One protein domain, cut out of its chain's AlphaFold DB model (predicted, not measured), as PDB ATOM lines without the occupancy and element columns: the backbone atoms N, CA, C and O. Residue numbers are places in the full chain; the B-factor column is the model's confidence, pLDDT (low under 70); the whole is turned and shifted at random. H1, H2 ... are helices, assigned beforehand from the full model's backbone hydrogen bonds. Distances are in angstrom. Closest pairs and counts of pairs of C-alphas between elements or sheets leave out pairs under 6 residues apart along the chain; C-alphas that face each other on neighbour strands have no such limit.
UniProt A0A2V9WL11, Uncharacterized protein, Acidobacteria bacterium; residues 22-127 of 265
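AT A GLANCE: This is residues 22 to 127 of the 265 residues of an uncharacterized protein of Acidobacteria bacterium (UniProt A0A2V9WL11). A long helical hairpin, H2 and H3, has H1 and loops at its open end; short H4 packs on residues 49 to 54 of H2. The printed part has 106 residues, with named helices H1, H2, H3, H4 in chain order and no named strand. It is all helix and only just compact, close to loose: radius of gyration of the C-alphas 15.1 A, spans 48 by 32 by 23 A.

IN THESE COORDINATES: H3, residues 72 to 93, measures 30.7 A; H2, residues 49 to 68, 28.7 A. H4, residues 117 to 124, 12.1 A, ends at (-2.736, 37.110, -8.743). H1, residues 22 to 28, 9.9 A, begins at (9.827, 61.239, -8.467).

HOW THE PARTS SIT: H3 touches H2, opposite ways, at a shallow tilt of 17 degrees; closest C-alphas, Glu 63 and Ser 75, 4.3 A. H4 touches H2 at Ser 53 and Pro 122, closest C-alphas, 5.4 A. H1 is apart from H3 and H4. H1, H2 and H3 have every O i to N i+4 pair within hydrogen-bond range; H4 has 0 of 4, but 4 of 5 O i to N i+3.

THE WHOLE: The farthest C-alphas, Pro 38 and Gly 70, are 48.4 A apart. The printed part has no cut. Links H1 to H2 and H3 to H4 are long. No printed residue is under 70 in pLDDT.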
ATOM      1  N   ASP A  22      10.177  61.183  -7.036       95.44
ATOM      2  CA  ASP A  22       9.827  61.239  -8.467       95.44
ATOM      3  C   ASP A  22      10.371  60.020  -9.229       95.44
ATOM      4  O   ASP A  22       9.618  59.316  -9.899       95.44
ATOM      5  N   ARG A  23      11.658  59.686  -9.052       97.38
ATOM      6  CA  ARG A  23      12.237  58.488  -9.687       97.38
ATOM      7  C   ARG A  23      11.587  57.192  -9.208       97.38
ATOM      8  O   ARG A  23      11.369  56.298 -10.015       97.38
ATOM      9  N   SER A  24      11.267  57.098  -7.920       97.88
ATOM     10  CA  SER A  24      10.640  55.899  -7.345       97.88
ATOM     11  C   SER A  24       9.187  55.741  -7.804       97.88
ATOM     12  O   SER A  24       8.723  54.632  -8.043       97.88
ATOM     13  N   MET A  25       8.469  56.851  -7.986       96.75
ATOM     14  CA  MET A  25       7.133  56.868  -8.578       96.75
ATOM     15  C   MET A  25       7.174  56.370 -10.024       96.75
ATOM     16  O   MET A  25       6.380  55.501 -10.380       96.75
ATOM     17  N   ARG A  26       8.129  56.849 -10.829       97.00
ATOM     18  CA  ARG A  26       8.339  56.367 -12.204       97.00
ATOM     19  C   ARG A  26       8.700  54.882 -12.241       97.00
ATOM     20  O   ARG A  26       8.138  54.143 -13.037       97.00
ATOM     21  N   GLU A  27       9.579  54.426 -11.347       98.19
ATOM     22  CA  GLU A  27       9.924  53.002 -11.213       98.19
ATOM     23  C   GLU A  27       8.704  52.140 -10.849       98.19
ATOM     24  O   GLU A  27       8.586  51.006 -11.306       98.19
ATOM     25  N   SER A  28       7.761  52.682 -10.070       97.25
ATOM     26  CA  SER A  28       6.530  51.967  -9.713       97.25
ATOM     27  C   SER A  28       5.574  51.747 -10.892       97.25
ATOM     28  O   SER A  28       4.690  50.896 -10.794       97.25
ATOM     29  N   GLY A  29       5.730  52.523 -11.972       96.56
ATOM     30  CA  GLY A  29       4.831  52.546 -13.124       96.56
ATOM     31  C   GLY A  29       3.518  53.302 -12.900       96.56
ATOM     32  O   GLY A  29       2.643  53.224 -13.751       96.56
ATOM     33  N   PHE A  30       3.355  54.007 -11.774       96.44
ATOM     34  CA  PHE A  30       2.149  54.775 -11.431       96.44
ATOM     35  C   PHE A  30       2.421  56.289 -11.363       96.44
ATOM     36  O   PHE A  30       2.037  56.961 -10.403       96.44
ATOM     37  N   ASP A  31       3.117  56.842 -12.357       94.31
ATOM     38  CA  ASP A  31       3.442  58.266 -12.466       94.31
ATOM     39  C   ASP A  31       2.352  59.055 -13.229       94.31
ATOM     40  O   ASP A  31       2.151  58.869 -14.418       94.31
ATOM     41  N   VAL A  32       1.557  59.939 -12.628       93.62
ATOM     42  CA  VAL A  32       1.475  60.229 -11.196       93.62
ATOM     43  C   VAL A  32       0.179  59.690 -10.598       93.62
ATOM     44  O   VAL A  32      -0.885  59.732 -11.223       93.62
ATOM     45  N   SER A  33       0.299  59.208  -9.365       94.00
ATOM     46  CA  SER A  33      -0.786  58.824  -8.468       94.00
ATOM     47  C   SER A  33      -0.534  59.446  -7.098       94.00
ATOM     48  O   SER A  33       0.613  59.624  -6.680       94.00
ATOM     49  N   PHE A  34      -1.606  59.749  -6.371       95.00
ATOM     50  CA  PHE A  34      -1.544  60.306  -5.019       95.00
ATOM     51  C   PHE A  34      -1.504  59.223  -3.928       95.00
ATOM     52  O   PHE A  34      -1.437  59.533  -2.735       95.00
ATOM     53  N   ARG A  35      -1.471  57.945  -4.326       96.38
ATOM     54  CA  ARG A  35      -1.344  56.771  -3.447       96.38
ATOM     55  C   ARG A  35      -0.204  56.881  -2.429       96.38
ATOM     56  O   ARG A  35      -0.347  56.428  -1.294       96.38
ATOM     57  N   PHE A  36       0.912  57.498  -2.820       96.19
ATOM     58  CA  PHE A  36       2.085  57.718  -1.967       96.19
ATOM     59  C   PHE A  36       2.244  59.187  -1.554       96.19
ATOM     60  O   PHE A  36       3.358  59.700  -1.469       96.19
ATOM     61  N   GLY A  37       1.124  59.871  -1.312       92.62
ATOM     62  CA  GLY A  37       1.079  61.307  -1.041       92.62
ATOM     63  C   GLY A  37       0.969  62.146  -2.320       92.62
ATOM     64  O   GLY A  37       1.023  61.593  -3.419       92.62
ATOM     65  N   PRO A  38       0.807  63.478  -2.193       91.50
ATOM     66  CA  PRO A  38       0.600  64.364  -3.336       91.50
ATOM     67  C   PRO A  38       1.655  64.166  -4.425       91.50
ATOM     68  O   PRO A  38       2.851  64.192  -4.135       91.50
ATOM     69  N   HIS A  39       1.211  63.936  -5.664       90.75
ATOM     70  CA  HIS A  39       2.078  63.670  -6.822       90.75
ATOM     71  C   HIS A  39       3.093  62.522  -6.633       90.75
ATOM     72  O   HIS A  39       4.153  62.540  -7.252       90.75
ATOM     73  N   GLY A  40       2.823  61.559  -5.746       93.12
ATOM     74  CA  GLY A  40       3.740  60.453  -5.454       93.12
ATOM     75  C   GLY A  40       5.032  60.878  -4.746       93.12
ATOM     76  O   GLY A  40       6.004  60.117  -4.721       93.12
ATOM     77  N   ALA A  41       5.052  62.069  -4.138       94.50
ATOM     78  CA  ALA A  41       6.239  62.690  -3.551       94.50
ATOM     79  C   ALA A  41       6.803  61.984  -2.301       94.50
ATOM     80  O   ALA A  41       7.811  62.431  -1.760       94.50
ATOM     81  N   ALA A  42       6.204  60.878  -1.849       96.12
ATOM     82  CA  ALA A  42       6.751  60.040  -0.783       96.12
ATOM     83  C   ALA A  42       6.915  58.562  -1.186       96.12
ATOM     84  O   ALA A  42       7.039  57.712  -0.307       96.12
ATOM     85  N   THR A  43       6.929  58.229  -2.485       97.12
ATOM     86  CA  THR A  43       6.922  56.832  -2.978       97.12
ATOM     87  C   THR A  43       7.996  55.937  -2.347       97.12
ATOM     88  O   THR A  43       7.687  54.829  -1.911       97.12
ATOM     89  N   HIS A  44       9.237  56.412  -2.208       96.88
ATOM     90  CA  HIS A  44      10.353  55.638  -1.630       96.88
ATOM     91  C   HIS A  44      10.219  55.353  -0.129       96.88
ATOM     92  O   HIS A  44      11.010  54.590   0.424       96.88
ATOM     93  N   HIS A  45       9.240  55.951   0.549       97.50
ATOM     94  CA  HIS A  45       8.954  55.689   1.958       97.50
ATOM     95  C   HIS A  45       7.949  54.560   2.179       97.50
ATOM     96  O   HIS A  45       7.657  54.236   3.332       97.50
ATOM     97  N   PHE A  46       7.411  53.957   1.119       98.50
ATOM     98  CA  PHE A  46       6.437  52.881   1.230       98.50
ATOM     99  C   PHE A  46       7.035  51.535   0.831       98.50
ATOM    100  O   PHE A  46       7.891  51.446  -0.042       98.50
ATOM    101  N   ALA A  47       6.539  50.471   1.459       98.56
ATOM    102  CA  ALA A  47       6.626  49.106   0.963       98.56
ATOM    103  C   ALA A  47       5.303  48.781   0.248       98.56
ATOM    104  O   ALA A  47       4.304  48.514   0.930       98.56
ATOM    105  N   PRO A  48       5.255  48.826  -1.099       98.56
ATOM    106  CA  PRO A  48       4.002  48.670  -1.817       98.56
ATOM    107  C   PRO A  48       3.525  47.220  -1.846       98.56
ATOM    108  O   PRO A  48       4.331  46.297  -2.026       98.56
ATOM    109  N   VAL A  49       2.212  47.005  -1.752       98.81
ATOM    110  CA  VAL A  49       1.618  45.667  -1.891       98.81
ATOM    111  C   VAL A  49       1.841  45.079  -3.278       98.81
ATOM    112  O   VAL A  49       2.124  43.885  -3.382       98.81
ATOM    113  N   CYS A  50       1.806  45.896  -4.336       98.69
ATOM    114  CA  CYS A  50       2.083  45.423  -5.693       98.69
ATOM    115  C   CYS A  50       3.491  44.840  -5.800       98.69
ATOM    116  O   CYS A  50       3.631  43.669  -6.136       98.69
ATOM    117  N   LEU A  51       4.520  45.617  -5.448       98.81
ATOM    118  CA  LEU A  51       5.913  45.182  -5.554       98.81
ATOM    119  C   LEU A  51       6.176  43.922  -4.724       98.81
ATOM    120  O   LEU A  51       6.781  42.978  -5.218       98.81
ATOM    121  N   ASN A  52       5.681  43.861  -3.486       98.88
ATOM    122  CA  ASN A  52       5.877  42.673  -2.653       98.88
ATOM    123  C   ASN A  52       5.128  41.443  -3.188       98.88
ATOM    124  O   ASN A  52       5.637  40.331  -3.068       98.88
ATOM    125  N   SER A  53       3.973  41.621  -3.832       98.88
ATOM    126  CA  SER A  53       3.270  40.521  -4.507       98.88
ATOM    127  C   SER A  53       4.040  40.027  -5.735       98.88
ATOM    128  O   SER A  53       4.186  38.822  -5.920       98.88
ATOM    129  N   LEU A  54       4.588  40.946  -6.540       98.88
ATOM    130  CA  LEU A  54       5.414  40.603  -7.701       98.88
ATOM    131  C   LEU A  54       6.691  39.874  -7.276       98.88
ATOM    132  O   LEU A  54       7.011  38.836  -7.839       98.88
ATOM    133  N   LEU A  55       7.371  40.347  -6.228       98.94
ATOM    134  CA  LEU A  55       8.560  39.679  -5.697       98.94
ATOM    135  C   LEU A  55       8.244  38.280  -5.150       98.94
ATOM    136  O   LEU A  55       9.036  37.369  -5.368       98.94
ATOM    137  N   TYR A  56       7.090  38.084  -4.500       98.94
ATOM    138  CA  TYR A  56       6.658  36.747  -4.074       98.94
ATOM    139  C   TYR A  56       6.475  35.821  -5.274       98.94
ATOM    140  O   TYR A  56       6.955  34.689  -5.267       98.94
ATOM    141  N   LYS A  57       5.801  36.308  -6.321       98.81
ATOM    142  CA  LYS A  57       5.599  35.533  -7.543       98.81
ATOM    143  C   LYS A  57       6.935  35.180  -8.199       98.81
ATOM    144  O   LYS A  57       7.129  34.020  -8.542       98.81
ATOM    145  N   THR A  58       7.871  36.126  -8.281       98.88
ATOM    146  CA  THR A  58       9.232  35.881  -8.779       98.88
ATOM    147  C   THR A  58       9.948  34.808  -7.963       98.88
ATOM    148  O   THR A  58      10.555  33.912  -8.535       98.88
ATOM    149  N   GLU A  59       9.867  34.852  -6.632       98.88
ATOM    150  CA  GLU A  59      10.481  33.834  -5.770       98.88
ATOM    151  C   GLU A  59       9.864  32.447  -6.000       98.88
ATOM    152  O   GLU A  59      10.599  31.468  -6.097       98.88
ATOM    153  N   LYS A  60       8.536  32.358  -6.159       98.81
ATOM    154  CA  LYS A  60       7.846  31.101  -6.495       98.81
ATOM    155  C   LYS A  60       8.204  30.577  -7.885       98.81
ATOM    156  O   LYS A  60       8.319  29.366  -8.058       98.81
ATOM    157  N   ASP A  61       8.397  31.462  -8.856       98.81
ATOM    158  CA  ASP A  61       8.801  31.072 -10.207       98.81
ATOM    159  C   ASP A  61      10.251  30.577 -10.227       98.81
ATOM    160  O   ASP A  61      10.541  29.553 -10.840       98.81
ATOM    161  N   LEU A  62      11.155  31.240  -9.499       98.88
ATOM    162  CA  LEU A  62      12.547  30.803  -9.357       98.88
ATOM    163  C   LEU A  62      12.669  29.480  -8.591       98.88
ATOM    164  O   LEU A  62      13.504  28.647  -8.946       98.88
ATOM    165  N   GLU A  63      11.825  29.253  -7.583       98.75
ATOM    166  CA  GLU A  63      11.709  27.960  -6.901       98.75
ATOM    167  C   GLU A  63      11.349  26.833  -7.879       98.75
ATOM    168  O   GLU A  63      12.010  25.787  -7.871       98.75
ATOM    169  N   GLU A  64      10.337  27.043  -8.728       98.69
ATOM    170  CA  GLU A  64       9.884  26.048  -9.706       98.69
ATOM    171  C   GLU A  64      10.924  25.831 -10.813       98.69
ATOM    172  O   GLU A  64      11.244  24.691 -11.144       98.69
ATOM    173  N   MET A  65      11.535  26.900 -11.333       98.81
ATOM    174  CA  MET A  65      12.630  26.790 -12.303       98.81
ATOM    175  C   MET A  65      13.807  25.987 -11.733       98.81
ATOM    176  O   MET A  65      14.322  25.089 -12.399       98.81
ATOM    177  N   ALA A  66      14.217  26.259 -10.490       98.75
ATOM    178  CA  ALA A  66      15.287  25.513  -9.832       98.75
ATOM    179  C   ALA A  66      14.929  24.027  -9.674       98.75
ATOM    180  O   ALA A  66      15.765  23.159  -9.935       98.75
ATOM    181  N   LYS A  67      13.678  23.723  -9.315       98.50
ATOM    182  CA  LYS A  67      13.176  22.350  -9.207       98.50
ATOM    183  C   LYS A  67      13.220  21.614 -10.550       98.50
ATOM    184  O   LYS A  67      13.732  20.496 -10.597       98.50
ATOM    185  N   LEU A  68      12.746  22.241 -11.630       98.62
ATOM    186  CA  LEU A  68      12.768  21.676 -12.988       98.62
ATOM    187  C   LEU A  68      14.196  21.400 -13.485       98.62
ATOM    188  O   LEU A  68      14.422  20.436 -14.210       98.62
ATOM    189  N   LEU A  69      15.164  22.211 -13.054       98.69
ATOM    190  CA  LEU A  69      16.585  22.047 -13.373       98.69
ATOM    191  C   LEU A  69      17.326  21.083 -12.426       98.69
ATOM    192  O   LEU A  69      18.543  20.941 -12.533       98.69
ATOM    193  N   GLY A  70      16.636  20.443 -11.475       98.50
ATOM    194  CA  GLY A  70      17.243  19.523 -10.503       98.50
ATOM    195  C   GLY A  70      18.077  20.201  -9.406       98.50
ATOM    196  O   GLY A  70      18.782  19.524  -8.656       98.50
ATOM    197  N   LYS A  71      17.992  21.526  -9.265       98.69
ATOM    198  CA  LYS A  71      18.740  22.336  -8.292       98.69
ATOM    199  C   LYS A  71      18.004  22.411  -6.951       98.69
ATOM    200  O   LYS A  71      17.485  23.456  -6.562       98.69
ATOM    201  N   GLN A  72      17.955  21.289  -6.233       98.12
ATOM    202  CA  GLN A  72      17.122  21.143  -5.028       98.12
ATOM    203  C   GLN A  72      17.451  22.153  -3.915       98.12
ATOM    204  O   GLN A  72      16.536  22.708  -3.311       98.12
ATOM    205  N   THR A  73      18.734  22.444  -3.673       98.56
ATOM    206  CA  THR A  73      19.141  23.434  -2.660       98.56
ATOM    207  C   THR A  73      18.669  24.844  -3.017       98.56
ATOM    208  O   THR A  73      18.080  25.516  -2.178       98.56
ATOM    209  N   GLU A  74      18.852  25.276  -4.273       98.62
ATOM    210  CA  GLU A  74      18.378  26.591  -4.734       98.62
ATOM    211  C   GLU A  74      16.849  26.690  -4.638       98.62
ATOM    212  O   GLU A  74      16.320  27.706  -4.195       98.62
ATOM    213  N   SER A  75      16.132  25.622  -5.002       98.81
ATOM    214  CA  SER A  75      14.672  25.564  -4.878       98.81
ATOM    215  C   SER A  75      14.224  25.742  -3.421       98.81
ATOM    216  O   SER A  75      13.374  26.586  -3.137       98.81
ATOM    217  N   ALA A  76      14.853  25.036  -2.475       98.75
ATOM    218  CA  ALA A  76      14.556  25.176  -1.049       98.75
ATOM    219  C   ALA A  76      14.843  26.595  -0.514       98.75
ATOM    220  O   ALA A  76      14.067  27.127   0.287       98.75
ATOM    221  N   ASP A  77      15.919  27.235  -0.979       98.81
ATOM    222  CA  ASP A  77      16.251  28.614  -0.610       98.81
ATOM    223  C   ASP A  77      15.212  29.618  -1.127       98.81
ATOM    224  O   ASP A  77      14.796  30.519  -0.385       98.81
ATOM    225  N   TRP A  78      14.752  29.462  -2.372       98.81
ATOM    226  CA  TRP A  78      13.683  30.291  -2.936       98.81
ATOM    227  C   TRP A  78      12.352  30.077  -2.217       98.81
ATOM    228  O   TRP A  78      11.698  31.061  -1.861       98.81
ATOM    229  N   ALA A  79      12.007  28.830  -1.889       98.81
ATOM    230  CA  ALA A  79      10.812  28.509  -1.112       98.81
ATOM    231  C   ALA A  79      10.812  29.206   0.255       98.81
ATOM    232  O   ALA A  79       9.811  29.802   0.665       98.81
ATOM    233  N   LYS A  80      11.956  29.205   0.950       98.81
ATOM    234  CA  LYS A  80      12.116  29.895   2.236       98.81
ATOM    235  C   LYS A  80      11.946  31.412   2.107       98.81
ATOM    236  O   LYS A  80      11.327  32.031   2.975       98.81
ATOM    237  N   ARG A  81      12.478  32.021   1.042       98.81
ATOM    238  CA  ARG A  81      12.322  33.463   0.765       98.81
ATOM    239  C   ARG A  81      10.864  33.819   0.485       98.81
ATOM    240  O   ARG A  81      10.347  34.734   1.126       98.81
ATOM    241  N   ALA A  82      10.199  33.046  -0.375       98.88
ATOM    242  CA  ALA A  82       8.787  33.222  -0.694       98.88
ATOM    243  C   ALA A  82       7.910  33.122   0.563       98.88
ATOM    244  O   ALA A  82       7.065  33.985   0.804       98.88
ATOM    245  N   GLU A  83       8.136  32.114   1.410       98.81
ATOM    246  CA  GLU A  83       7.374  31.949   2.652       98.81
ATOM    247  C   GLU A  83       7.621  33.105   3.631       98.81
ATOM    248  O   GLU A  83       6.673  33.686   4.163       98.81
ATOM    249  N   SER A  84       8.877  33.532   3.794       98.81
ATOM    250  CA  SER A  84       9.189  34.722   4.589       98.81
ATOM    251  C   SER A  84       8.480  35.964   4.047       98.81
ATOM    252  O   SER A  84       7.966  36.761   4.832       98.81
ATOM    253  N   ARG A  85       8.426  36.158   2.727       98.88
ATOM    254  CA  ARG A  85       7.751  37.310   2.123       98.88
ATOM    255  C   ARG A  85       6.245  37.252   2.321       98.88
ATOM    256  O   ARG A  85       5.656  38.263   2.700       98.88
ATOM    257  N   LYS A  86       5.633  36.082   2.129       98.88
ATOM    258  CA  LYS A  86       4.210  35.857   2.406       98.88
ATOM    259  C   LYS A  86       3.870  36.273   3.833       98.88
ATOM    260  O   LYS A  86       2.955  37.068   4.019       98.88
ATOM    261  N   GLN A  87       4.642  35.829   4.823       98.88
ATOM    262  CA  GLN A  87       4.426  36.202   6.225       98.88
ATOM    263  C   GLN A  87       4.502  37.720   6.448       98.88
ATOM    264  O   GLN A  87       3.677  38.282   7.166       98.88
ATOM    265  N   GLN A  88       5.435  38.413   5.789       98.75
ATOM    266  CA  GLN A  88       5.572  39.868   5.914       98.75
ATOM    267  C   GLN A  88       4.444  40.631   5.204       98.75
ATOM    268  O   GLN A  88       3.957  41.623   5.747       98.75
ATOM    269  N   ILE A  89       3.980  40.161   4.039       98.88
ATOM    270  CA  ILE A  89       2.787  40.703   3.367       98.88
ATOM    271  C   ILE A  89       1.573  40.568   4.292       98.88
ATOM    272  O   ILE A  89       0.859  41.542   4.529       98.88
ATOM    273  N   GLN A  90       1.379  39.385   4.877       98.69
ATOM    274  CA  GLN A  90       0.282  39.110   5.804       98.69
ATOM    275  C   GLN A  90       0.356  39.976   7.070       98.69
ATOM    276  O   GLN A  90      -0.661  40.457   7.558       98.69
ATOM    277  N   LYS A  91       1.557  40.231   7.594       98.56
ATOM    278  CA  LYS A  91       1.746  41.044   8.800       98.56
ATOM    279  C   LYS A  91       1.521  42.539   8.559       98.56
ATOM    280  O   LYS A  91       0.818  43.194   9.326       98.56
ATOM    281  N   TYR A  92       2.166  43.097   7.537       98.75
ATOM    282  CA  TYR A  92       2.241  44.551   7.369       98.75
ATOM    283  C   TYR A  92       1.190  45.099   6.409       98.75
ATOM    284  O   TYR A  92       0.710  46.215   6.610       98.75
ATOM    285  N   LEU A  93       0.808  44.328   5.391       98.81
ATOM    286  CA  LEU A  93       0.027  44.833   4.259       98.81
ATOM    287  C   LEU A  93      -1.445  44.433   4.340       98.81
ATOM    288  O   LEU A  93      -2.293  45.186   3.876       98.81
ATOM    289  N   TRP A  94      -1.769  43.295   4.957       98.81
ATOM    290  CA  TRP A  94      -3.157  42.879   5.167       98.81
ATOM    291  C   TRP A  94      -3.824  43.653   6.304       98.81
ATOM    292  O   TRP A  94      -3.314  43.671   7.425       98.81
ATOM    293  N   ASP A  95      -4.996  44.228   6.045       98.62
ATOM    294  CA  ASP A  95      -5.854  44.804   7.071       98.62
ATOM    295  C   ASP A  95      -7.153  44.012   7.240       98.62
ATOM    296  O   ASP A  95      -8.089  44.129   6.450       98.62
ATOM    297  N   ALA A  96      -7.237  43.240   8.324       97.88
ATOM    298  CA  ALA A  96      -8.409  42.416   8.613       97.88
ATOM    299  C   ALA A  96      -9.681  43.239   8.887       97.88
ATOM    300  O   ALA A  96     -10.778  42.731   8.672       97.88
ATOM    301  N   GLN A  97      -9.551  44.490   9.349       97.44
ATOM    302  CA  GLN A  97     -10.705  45.332   9.673       97.44
ATOM    303  C   GLN A  97     -11.449  45.792   8.415       97.44
ATOM    304  O   GLN A  97     -12.677  45.756   8.374       97.44
ATOM    305  N   THR A  98     -10.718  46.229   7.389       97.75
ATOM    306  CA  THR A  98     -11.311  46.668   6.115       97.75
ATOM    307  C   THR A  98     -11.445  45.539   5.090       97.75
ATOM    308  O   THR A  98     -12.230  45.655   4.147       97.75
ATOM    309  N   GLY A  99     -10.711  44.436   5.264       98.31
ATOM    310  CA  GLY A  99     -10.710  43.314   4.327       98.31
ATOM    311  C   GLY A  99      -9.937  43.604   3.039       98.31
ATOM    312  O   GLY A  99     -10.290  43.073   1.985       98.31
ATOM    313  N   LEU A 100      -8.919  44.465   3.113       98.69
ATOM    314  CA  LEU A 100      -8.102  44.905   1.984       98.69
ATOM    315  C   LEU A 100      -6.607  44.795   2.302       98.69
ATOM    316  O   LEU A 100      -6.186  44.843   3.460       98.69
ATOM    317  N   PHE A 101      -5.795  44.698   1.250       98.88
ATOM    318  CA  PHE A 101      -4.358  44.914   1.359       98.88
ATOM    319  C   PHE A 101      -3.994  46.365   1.033       98.88
ATOM    320  O   PHE A 101      -4.525  46.951   0.092       98.88
ATOM    321  N   PHE A 102      -3.030  46.911   1.766       98.81
ATOM    322  CA  PHE A 102      -2.519  48.269   1.607       98.81
ATOM    323  C   PHE A 102      -0.998  48.291   1.616       98.81
ATOM    324  O   PHE A 102      -0.335  47.328   1.993       98.81
ATOM    325  N   ASP A 103      -0.443  49.439   1.258       98.69
ATOM    326  CA  ASP A 103       0.984  49.699   1.405       98.69
ATOM    327  C   ASP A 103       1.342  50.000   2.851       98.69
ATOM    328  O   ASP A 103       0.510  50.461   3.635       98.69
ATOM    329  N   TYR A 104       2.607  49.803   3.198       98.75
ATOM    330  CA  TYR A 104       3.112  50.130   4.524       98.75
ATOM    331  C   TYR A 104       4.079  51.303   4.458       98.75
ATOM    332  O   TYR A 104       5.070  51.245   3.733       98.75
ATOM    333  N   ASN A 105       3.809  52.364   5.213       98.25
ATOM    334  CA  ASN A 105       4.700  53.509   5.329       98.25
ATOM    335  C   ASN A 105       5.826  53.178   6.319       98.25
ATOM    336  O   ASN A 105       5.597  53.002   7.516       98.25
ATOM    337  N   LEU A 106       7.058  53.113   5.820       97.31
ATOM    338  CA  LEU A 106       8.243  52.738   6.588       97.31
ATOM    339  C   LEU A 106       8.664  53.825   7.586       97.31
ATOM    340  O   LEU A 106       9.145  53.499   8.669       97.31
ATOM    341  N   GLY A 107       8.468  55.101   7.239       92.94
ATOM    342  CA  GLY A 107       8.828  56.234   8.096       92.94
ATOM    343  C   GLY A 107       7.896  56.367   9.298       92.94
ATOM    344  O   GLY A 107       8.352  56.464  10.435       92.94
ATOM    345  N   LYS A 108       6.586  56.296   9.049       95.62
ATOM    346  CA  LYS A 108       5.545  56.351  10.085       95.62
ATOM    347  C   LYS A 108       5.332  55.018  10.805       95.62
ATOM    348  O   LYS A 108       4.720  54.996  11.865       95.62
ATOM    349  N   LYS A 109       5.851  53.920  10.243       97.38
ATOM    350  CA  LYS A 109       5.650  52.546  10.727       97.38
ATOM    351  C   LYS A 109       4.166  52.207  10.876       97.38
ATOM    352  O   LYS A 109       3.744  51.607  11.861       97.38
ATOM    353  N   GLU A 110       3.386  52.597   9.877       97.25
ATOM    354  CA  GLU A 110       1.947  52.375   9.845       97.25
ATOM    355  C   GLU A 110       1.500  51.922   8.459       97.25
ATOM    356  O   GLU A 110       2.107  52.253   7.437       97.25
ATOM    357  N   ARG A 111       0.403  51.171   8.422       98.00
ATOM    358  CA  ARG A 111      -0.250  50.801   7.172       98.00
ATOM    359  C   ARG A 111      -0.984  52.013   6.593       98.00
ATOM    360  O   ARG A 111      -1.659  52.738   7.321       98.00
ATOM    361  N   SER A 112      -0.876  52.206   5.283       97.06
ATOM    362  CA  SER A 112      -1.683  53.172   4.539       97.06
ATOM    363  C   SER A 112      -3.172  52.825   4.634       97.06
ATOM    364  O   SER A 112      -3.551  51.685   4.892       97.06
ATOM    365  N   ARG A 113      -4.024  53.822   4.391       95.94
ATOM    366  CA  ARG A 113      -5.479  53.653   4.234       95.94
ATOM    367  C   ARG A 113      -5.958  53.972   2.816       95.94
ATOM    368  O   ARG A 113      -7.160  54.001   2.572       95.94
ATOM    369  N   TYR A 114      -5.031  54.235   1.895       97.94
ATOM    370  CA  TYR A 114      -5.349  54.583   0.514       97.94
ATOM    371  C   TYR A 114      -5.799  53.335  -0.247       97.94
ATOM    372  O   TYR A 114      -4.988  52.462  -0.560       97.94
ATOM    373  N   ILE A 115      -7.099  53.229  -0.518       98.56
ATOM    374  CA  ILE A 115      -7.658  52.136  -1.319       98.56
ATOM    375  C   ILE A 115      -7.142  52.265  -2.755       98.56
ATOM    376  O   ILE A 115      -7.322  53.298  -3.397       98.56
ATOM    377  N   TYR A 116      -6.519  51.204  -3.258       98.75
ATOM    378  CA  TYR A 116      -5.939  51.175  -4.596       98.75
ATOM    379  C   TYR A 116      -6.113  49.793  -5.224       98.75
ATOM    380  O   TYR A 116      -6.048  48.782  -4.521       98.75
ATOM    381  N   ILE A 117      -6.261  49.725  -6.547       98.75
ATOM    382  CA  ILE A 117      -6.481  48.478  -7.304       98.75
ATOM    383  C   ILE A 117      -5.408  47.416  -7.057       98.75
ATOM    384  O   ILE A 117      -5.654  46.217  -7.158       98.75
ATOM    385  N   THR A 118      -4.208  47.820  -6.641       98.69
ATOM    386  CA  THR A 118      -3.149  46.853  -6.341       98.69
ATOM    387  C   THR A 118      -3.398  46.022  -5.082       98.69
ATOM    388  O   THR A 118      -2.672  45.059  -4.851       98.69
ATOM    389  N   ALA A 119      -4.438  46.332  -4.299       98.75
ATOM    390  CA  ALA A 119      -4.925  45.473  -3.218       98.75
ATOM    391  C   ALA A 119      -5.284  44.050  -3.696       98.75
ATOM    392  O   ALA A 119      -5.308  43.126  -2.886       98.75
ATOM    393  N   TYR A 120      -5.518  43.867  -5.002       98.88
ATOM    394  CA  TYR A 120      -5.847  42.583  -5.630       98.88
ATOM    395  C   TYR A 120      -4.618  41.822  -6.160       98.88
ATOM    396  O   TYR A 120      -4.729  40.643  -6.491       98.88
ATOM    397  N   TYR A 121      -3.422  42.426  -6.185       98.88
ATOM    398  CA  TYR A 121      -2.191  41.742  -6.623       98.88
ATOM    399  C   TYR A 121      -1.848  40.494  -5.781       98.88
ATOM    400  O   TYR A 121      -1.381  39.510  -6.360       98.88
ATOM    401  N   PRO A 122      -2.104  40.456  -4.455       98.88
ATOM    402  CA  PRO A 122      -1.944  39.238  -3.659       98.88
ATOM    403  C   PRO A 122      -2.805  38.059  -4.128       98.88
ATOM    404  O   PRO A 122      -2.420  36.910  -3.892       98.88
ATOM    405  N   LEU A 123      -3.941  38.312  -4.798       98.88
ATOM    406  CA  LEU A 123      -4.708  37.253  -5.452       98.88
ATOM    407  C   LEU A 123      -3.905  36.699  -6.624       98.88
ATOM    408  O   LEU A 123      -3.549  35.528  -6.613       98.88
ATOM    409  N   TRP A 124      -3.519  37.540  -7.580       98.81
ATOM    410  CA  TRP A 124      -2.736  37.110  -8.743       98.81
ATOM    411  C   TRP A 124      -1.471  36.328  -8.359       98.81
ATOM    412  O   TRP A 124      -1.220  35.233  -8.864       98.81
ATOM    413  N   ALA A 125      -0.728  36.838  -7.375       98.75
ATOM    414  CA  ALA A 125       0.498  36.217  -6.887       98.75
ATOM    415  C   ALA A 125       0.268  34.912  -6.094       98.75
ATOM    416  O   ALA A 125       1.217  34.169  -5.860       98.75
ATOM    417  N   GLY A 126      -0.965  34.608  -5.670       98.44
ATOM    418  CA  GLY A 126      -1.273  33.426  -4.855       98.44
ATOM    419  C   GLY A 126      -0.889  33.554  -3.375       98.44
ATOM    420  O   GLY A 126      -0.687  32.541  -2.708       98.44
ATOM    421  N   VAL A 127      -0.765  34.782  -2.869       98.06
ATOM    422  CA  VAL A 127      -0.345  35.090  -1.488       98.06
ATOM    423  C   VAL A 127      -1.521  35.092  -0.510       98.06
ATOM    424  O   VAL A 127      -1.351  34.739   0.662       98.06
TER     425      VAL A 127